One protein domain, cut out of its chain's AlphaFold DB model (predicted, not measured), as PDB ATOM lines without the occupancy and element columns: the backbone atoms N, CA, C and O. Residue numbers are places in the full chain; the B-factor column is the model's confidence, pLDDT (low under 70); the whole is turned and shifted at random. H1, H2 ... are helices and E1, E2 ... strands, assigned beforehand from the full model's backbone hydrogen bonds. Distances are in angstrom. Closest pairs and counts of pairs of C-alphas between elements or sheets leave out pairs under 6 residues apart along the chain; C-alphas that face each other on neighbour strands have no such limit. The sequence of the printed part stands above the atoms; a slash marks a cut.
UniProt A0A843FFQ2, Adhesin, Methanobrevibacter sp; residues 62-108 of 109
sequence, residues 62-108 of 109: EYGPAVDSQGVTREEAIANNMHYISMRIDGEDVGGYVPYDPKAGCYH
ATOM      1  N   GLU A  62     132.500 158.685 117.116       69.38
ATOM      2  CA  GLU A  62     132.547 159.353 118.422       69.38
ATOM      3  C   GLU A  62     133.408 160.622 118.457       69.38
ATOM      4  O   GLU A  62     133.186 161.479 119.315       69.38
ATOM      5  N   TYR A  63     134.333 160.775 117.504       73.94
ATOM      6  CA  TYR A  63     135.143 161.985 117.343       73.94
ATOM      7  C   TYR A  63     134.492 163.043 116.436       73.94
ATOM      8  O   TYR A  63     134.987 164.168 116.387       73.94
ATOM      9  N   GLY A  64     133.405 162.715 115.730       75.56
ATOM     10  CA  GLY A  64     132.615 163.679 114.959       75.56
ATOM     11  C   GLY A  64     131.648 164.486 115.837       75.56
ATOM     12  O   GLY A  64     131.481 164.182 117.020       75.56
ATOM     13  N   PRO A  65     130.982 165.524 115.308       79.81
ATOM     14  CA  PRO A  65     129.964 166.291 116.030       79.81
ATOM     15  C   PRO A  65     128.727 165.435 116.358       79.81
ATOM     16  O   PRO A  65     128.529 164.363 115.797       79.81
ATOM     17  N   ALA A  66     127.863 165.880 117.277       85.19
ATOM     18  CA  ALA A  66     126.631 165.139 117.601       85.19
ATOM     19  C   ALA A  66     125.710 164.964 116.376       85.19
ATOM     20  O   ALA A  66     125.070 163.926 116.220       85.19
ATOM     21  N   VAL A  67     125.695 165.972 115.503       86.31
ATOM     22  CA  VAL A  67     125.049 165.975 114.190       86.31
ATOM     23  C   VAL A  67     126.007 166.668 113.228       86.31
ATOM     24  O   VAL A  67     126.585 167.694 113.596       86.31
ATOM     25  N   ASP A  68     126.216 166.102 112.045       86.75
ATOM     26  CA  ASP A  68     127.085 166.694 111.028       86.75
ATOM     27  C   ASP A  68     126.378 167.765 110.173       86.75
ATOM     28  O   ASP A  68     125.210 168.106 110.380       86.75
ATOM     29  N   SER A  69     127.101 168.306 109.189       83.06
ATOM     30  CA  SER A  69     126.580 169.314 108.258       83.06
ATOM     31  C   SER A  69     125.470 168.799 107.325       83.06
ATOM     32  O   SER A  69     124.726 169.603 106.759       83.06
ATOM     33  N   GLN A  70     125.326 167.478 107.180       85.12
ATOM     34  CA  GLN A  70     124.316 166.809 106.355       85.12
ATOM     35  C   GLN A  70     123.086 166.372 107.172       85.12
ATOM     36  O   GLN A  70     122.098 165.913 106.596       85.12
ATOM     37  N   GLY A  71     123.108 166.556 108.494       87.38
ATOM     38  CA  GLY A  71     122.030 166.178 109.405       87.38
ATOM     39  C   GLY A  71     122.108 164.736 109.910       87.38
ATOM     40  O   GLY A  71     121.167 164.293 110.566       87.38
ATOM     41  N   VAL A  72     123.196 164.010 109.637       88.19
ATOM     42  CA  VAL A  72     123.409 162.647 110.137       88.19
ATOM     43  C   VAL A  72     123.833 162.717 111.598       88.19
ATOM     44  O   VAL A  72     124.792 163.407 111.963       88.19
ATOM     45  N   THR A  73     123.111 162.000 112.453       88.88
ATOM     46  CA  THR A  73     123.439 161.909 113.878       88.88
ATOM     47  C   THR A  73     124.596 160.946 114.114       88.88
ATOM     48  O   THR A  73     124.798 159.973 113.382       88.88
ATOM     49  N   ARG A  74     125.343 161.165 115.197       84.75
ATOM     50  CA  ARG A  74     126.383 160.226 115.629       84.75
ATOM     51  C   ARG A  74     125.812 158.826 115.876       84.75
ATOM     52  O   ARG A  74     126.459 157.836 115.548       84.75
ATOM     53  N   GLU A  75     124.616 158.729 116.447       85.44
ATOM     54  CA  GLU A  75     123.935 157.458 116.690       85.44
ATOM     55  C   GLU A  75     123.647 156.710 115.382       85.44
ATOM     56  O   GLU A  75     123.918 155.510 115.294       85.44
ATOM     57  N   GLU A  76     123.165 157.405 114.349       85.94
ATOM     58  CA  GLU A  76     122.970 156.830 113.012       85.94
ATOM     59  C   GLU A  76     124.298 156.422 112.375       85.94
ATOM     60  O   GLU A  76     124.386 155.339 111.794       85.94
ATOM     61  N   ALA A  77     125.345 157.234 112.527       84.69
ATOM     62  CA  ALA A  77     126.675 156.920 112.020       84.69
ATOM     63  C   ALA A  77     127.260 155.656 112.672       84.69
ATOM     64  O   ALA A  77     127.808 154.802 111.978       84.69
ATOM     65  N   ILE A  78     127.090 155.485 113.988       78.69
ATOM     66  CA  ILE A  78     127.482 154.261 114.707       78.69
ATOM     67  C   ILE A  78     126.666 153.065 114.210       78.69
ATOM     68  O   ILE A  78     127.237 152.016 113.917       78.69
ATOM     69  N   ALA A  79     125.344 153.216 114.090       80.12
ATOM     70  CA  ALA A  79     124.456 152.137 113.661       80.12
ATOM     71  C   ALA A  79     124.751 151.649 112.232       80.12
ATOM     72  O   ALA A  79     124.553 150.473 111.934       80.12
ATOM     73  N   ASN A  80     125.247 152.537 111.366       77.31
ATOM     74  CA  ASN A  80     125.541 152.249 109.961       77.31
ATOM     75  C   ASN A  80     127.043 152.104 109.660       77.31
ATOM     76  O   ASN A  80     127.423 152.062 108.492       77.31
ATOM     77  N   ASN A  81     127.895 152.013 110.690       73.62
ATOM     78  CA  ASN A  81     129.350 151.884 110.553       73.62
ATOM     79  C   ASN A  81     129.966 152.948 109.617       73.62
ATOM     80  O   ASN A  81     130.745 152.648 108.708       73.62
ATOM     81  N   MET A  82     129.550 154.195 109.816       80.81
ATOM     82  CA  MET A  82     130.043 155.370 109.105       80.81
ATOM     83  C   MET A  82     131.225 155.990 109.859       80.81
ATOM     84  O   MET A  82     131.460 155.707 111.030       80.81
ATOM     85  N   HIS A  83     131.973 156.864 109.195       79.06
ATOM     86  CA  HIS A  83     133.163 157.515 109.737       79.06
ATOM     87  C   HIS A  83     133.080 159.023 109.525       79.06
ATOM     88  O   HIS A  83     132.508 159.467 108.534       79.06
ATOM     89  N   TYR A  84     133.620 159.815 110.456       80.75
ATOM     90  CA  TYR A  84     133.577 161.271 110.329       80.75
ATOM     91  C   TYR A  84     134.774 161.787 109.536       80.75
ATOM     92  O   TYR A  84     135.930 161.645 109.950       80.75
ATOM     93  N   ILE A  85     134.482 162.442 108.422       79.69
ATOM     94  CA  ILE A  85     135.465 163.098 107.573       79.69
ATOM     95  C   ILE A  85     135.385 164.593 107.840       79.69
ATOM     96  O   ILE A  85     134.496 165.270 107.331       79.69
ATOM     97  N   SER A  86     136.311 165.112 108.648       75.88
ATOM     98  CA  SER A  86     136.389 166.553 108.892       75.88
ATOM     99  C   SER A  86     136.853 167.273 107.630       75.88
ATOM    100  O   SER A  86     137.875 166.902 107.046       75.88
ATOM    101  N   MET A  87     136.167 168.344 107.256       75.62
ATOM    102  CA  MET A  87     136.581 169.214 106.162       75.62
ATOM    103  C   MET A  87     136.439 170.651 106.630       75.62
ATOM    104  O   MET A  87     135.376 171.044 107.086       75.62
ATOM    105  N   ARG A  88     137.505 171.447 106.528       77.31
ATOM    106  CA  ARG A  88     137.455 172.863 106.906       77.31
ATOM    107  C   ARG A  88     137.376 173.747 105.674       77.31
ATOM    108  O   ARG A  88     138.315 173.760 104.881       77.31
ATOM    109  N   ILE A  89     136.294 174.508 105.550       76.56
ATOM    110  CA  ILE A  89     136.127 175.548 104.527       76.56
ATOM    111  C   ILE A  89     135.961 176.876 105.259       76.56
ATOM    112  O   ILE A  89     135.133 176.990 106.153       76.56
ATOM    113  N   ASP A  90     136.800 177.857 104.927       82.88
ATOM    114  CA  ASP A  90     136.782 179.194 105.541       82.88
ATOM    115  C   ASP A  90     136.841 179.197 107.087       82.88
ATOM    116  O   ASP A  90     136.394 180.130 107.746       82.88
ATOM    117  N   GLY A  91     137.444 178.156 107.676       73.19
ATOM    118  CA  GLY A  91     137.587 177.992 109.127       73.19
ATOM    119  C   GLY A  91     136.427 177.267 109.817       73.19
ATOM    120  O   GLY A  91     136.584 176.883 110.976       73.19
ATOM    121  N   GLU A  92     135.330 177.014 109.107       73.75
ATOM    122  CA  GLU A  92     134.182 176.237 109.581       73.75
ATOM    123  C   GLU A  92     134.375 174.750 109.270       73.75
ATOM    124  O   GLU A  92     134.855 174.387 108.192       73.75
ATOM    125  N   ASP A  93     134.015 173.879 110.217       74.06
ATOM    126  CA  ASP A  93     133.972 172.436 109.971       74.06
ATOM    127  C   ASP A  93     132.681 172.086 109.225       74.06
ATOM    128  O   ASP A  93     131.581 172.149 109.769       74.06
ATOM    129  N   VAL A  94     132.839 171.735 107.955       79.00
ATOM    130  CA  VAL A  94     131.796 171.266 107.039       79.00
ATOM    131  C   VAL A  94     131.941 169.766 106.773       79.00
ATOM    132  O   VAL A  94     131.523 169.268 105.728       79.00
ATOM    133  N   GLY A  95     132.581 169.044 107.693       81.06
ATOM    134  CA  GLY A  95     132.706 167.599 107.629       81.06
ATOM    135  C   GLY A  95     131.364 166.865 107.665       81.06
ATOM    136  O   GLY A  95     130.316 167.422 108.020       81.06
ATOM    137  N   GLY A  96     131.417 165.590 107.289       86.88
ATOM    138  CA  GLY A  96     130.261 164.701 107.202       86.88
ATOM    139  C   GLY A  96     130.591 163.286 107.661       86.88
ATOM    140  O   GLY A  96     131.739 162.837 107.582       86.88
ATOM    141  N   TYR A  97     129.581 162.581 108.157       86.69
ATOM    142  CA  TYR A  97     129.621 161.144 108.355       86.69
ATOM    143  C   TYR A  97     129.434 160.455 107.012       86.69
ATOM    144  O   TYR A  97     128.433 160.653 106.328       86.69
ATOM    145  N   VAL A  98     130.371 159.583 106.658       82.00
ATOM    146  CA  VAL A  98     130.346 158.866 105.383       82.00
ATOM    147  C   VAL A  98     130.509 157.363 105.585       82.00
ATOM    148  O   VAL A  98     131.259 156.929 106.468       82.00
ATOM    149  N   PRO A  99     129.828 156.530 104.785       79.94
ATOM    150  CA  PRO A  99     130.042 155.093 104.818       79.94
ATOM    151  C   PRO A  99     131.401 154.737 104.203       79.94
ATOM    152  O   PRO A  99     131.881 155.382 103.267       79.94
ATOM    153  N   TYR A 100     132.010 153.664 104.703       71.50
ATOM    154  CA  TYR A 100     133.155 153.050 104.035       71.50
ATOM    155  C   TYR A 100     132.684 152.291 102.787       71.50
ATOM    156  O   TYR A 100     131.817 151.420 102.900       71.50
ATOM    157  N   ASP A 101     133.256 152.577 101.611       68.88
ATOM    158  CA  ASP A 101     133.035 151.763 100.412       68.88
ATOM    159  C   ASP A 101     134.163 150.724 100.260       68.88
ATOM    160  O   ASP A 101     135.260 151.050  99.791       68.88
ATOM    161  N   PRO A 102     133.910 149.441 100.583       60.06
ATOM    162  CA  PRO A 102     134.919 148.394 100.479       60.06
ATOM    163  C   PRO A 102     135.308 148.062  99.033       60.06
ATOM    164  O   PRO A 102     136.340 147.427  98.824       60.06
ATOM    165  N   LYS A 103     134.509 148.449  98.029       61.78
ATOM    166  CA  LYS A 103     134.824 148.206  96.611       61.78
ATOM    167  C   LYS A 103     135.797 149.237  96.062       61.78
ATOM    168  O   LYS A 103     136.626 148.893  95.225       61.78
ATOM    169  N   ALA A 104     135.683 150.478  96.521       59.34
ATOM    170  CA  ALA A 104     136.591 151.555  96.151       59.34
ATOM    171  C   ALA A 104     137.816 151.641  97.075       59.34
ATOM    172  O   ALA A 104     138.820 152.240  96.700       59.34
ATOM    173  N   GLY A 105     137.750 151.023  98.261       58.72
ATOM    174  CA  GLY A 105     138.805 151.107  99.272       58.72
ATOM    175  C   GLY A 105     138.933 152.510  99.866       58.72
ATOM    176  O   GLY A 105     140.013 152.885 100.314       58.72
ATOM    177  N   CYS A 106     137.860 153.305  99.821       60.78
ATOM    178  CA  CYS A 106     137.856 154.692 100.261       60.78
ATOM    179  C   CYS A 106     136.523 155.092 100.906       60.78
ATOM    180  O   CYS A 106     135.506 154.400 100.814       60.78
ATOM    181  N   TYR A 107     136.554 156.247 101.562       65.44
ATOM    182  CA  TYR A 107     135.385 156.945 102.074       65.44
ATOM    183  C   TYR A 107     134.802 157.838 100.974       65.44
ATOM    184  O   TYR A 107     135.540 158.601 100.352       65.44
ATOM    185  N   HIS A 108     133.497 157.733 100.718       55.88
ATOM    186  CA  HIS A 108     132.817 158.573  99.728       55.88
ATOM    187  C   HIS A 108     132.136 159.757 100.411       55.88
ATOM    188  O   HIS A 108     131.195 159.559 101.173       55.88
TER     189      HIS A 108
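AT A GLANCE: This is residues 62 to 108 of the 109 residues of the protein "Adhesin" of Methanobrevibacter sp (UniProt A0A843FFQ2). There is little regular structure: a two-stranded hairpin, E1 and E2, extends along the longest axis, with a short helix, H1, and the loop of residues 62 to 73 near it. The loop at Gly 91 and the turn at Lys 103 mark its opposite ends. The 47 printed residues run H1, E1, E2; the sheet is antiparallel and the class mixed, with 16 residues in named elements. The whole is compact, radius of gyration of the C-alphas 10.8 A, spanning 32 by 22 by 16 A.

IN THESE COORDINATES: E2, residues 96 to 101, measures 14.9 A and ends at C-alpha 101 (133.035, 151.763, 100.412). E1 is residues 82 to 85, 9.6 A. H1, residues 74 to 79, 8.5 A, begins at C-alpha 74 (126.383, 160.226, 115.629).

HOW THE PARTS SIT: E1 and E2 form an antiparallel hairpin, directions at 124 degrees, with N 83 and O 98 2.8 A apart, within hydrogen-bond range. The closest C-alphas of H1 and E2, Ala 77 and Tyr 97, are 6.3 A apart. In H1 every O i to N i+4 pair is within range.

THE WHOLE: The printed part has no cut and no long link. Residues 62 and 101 to 108 have pLDDT under 70.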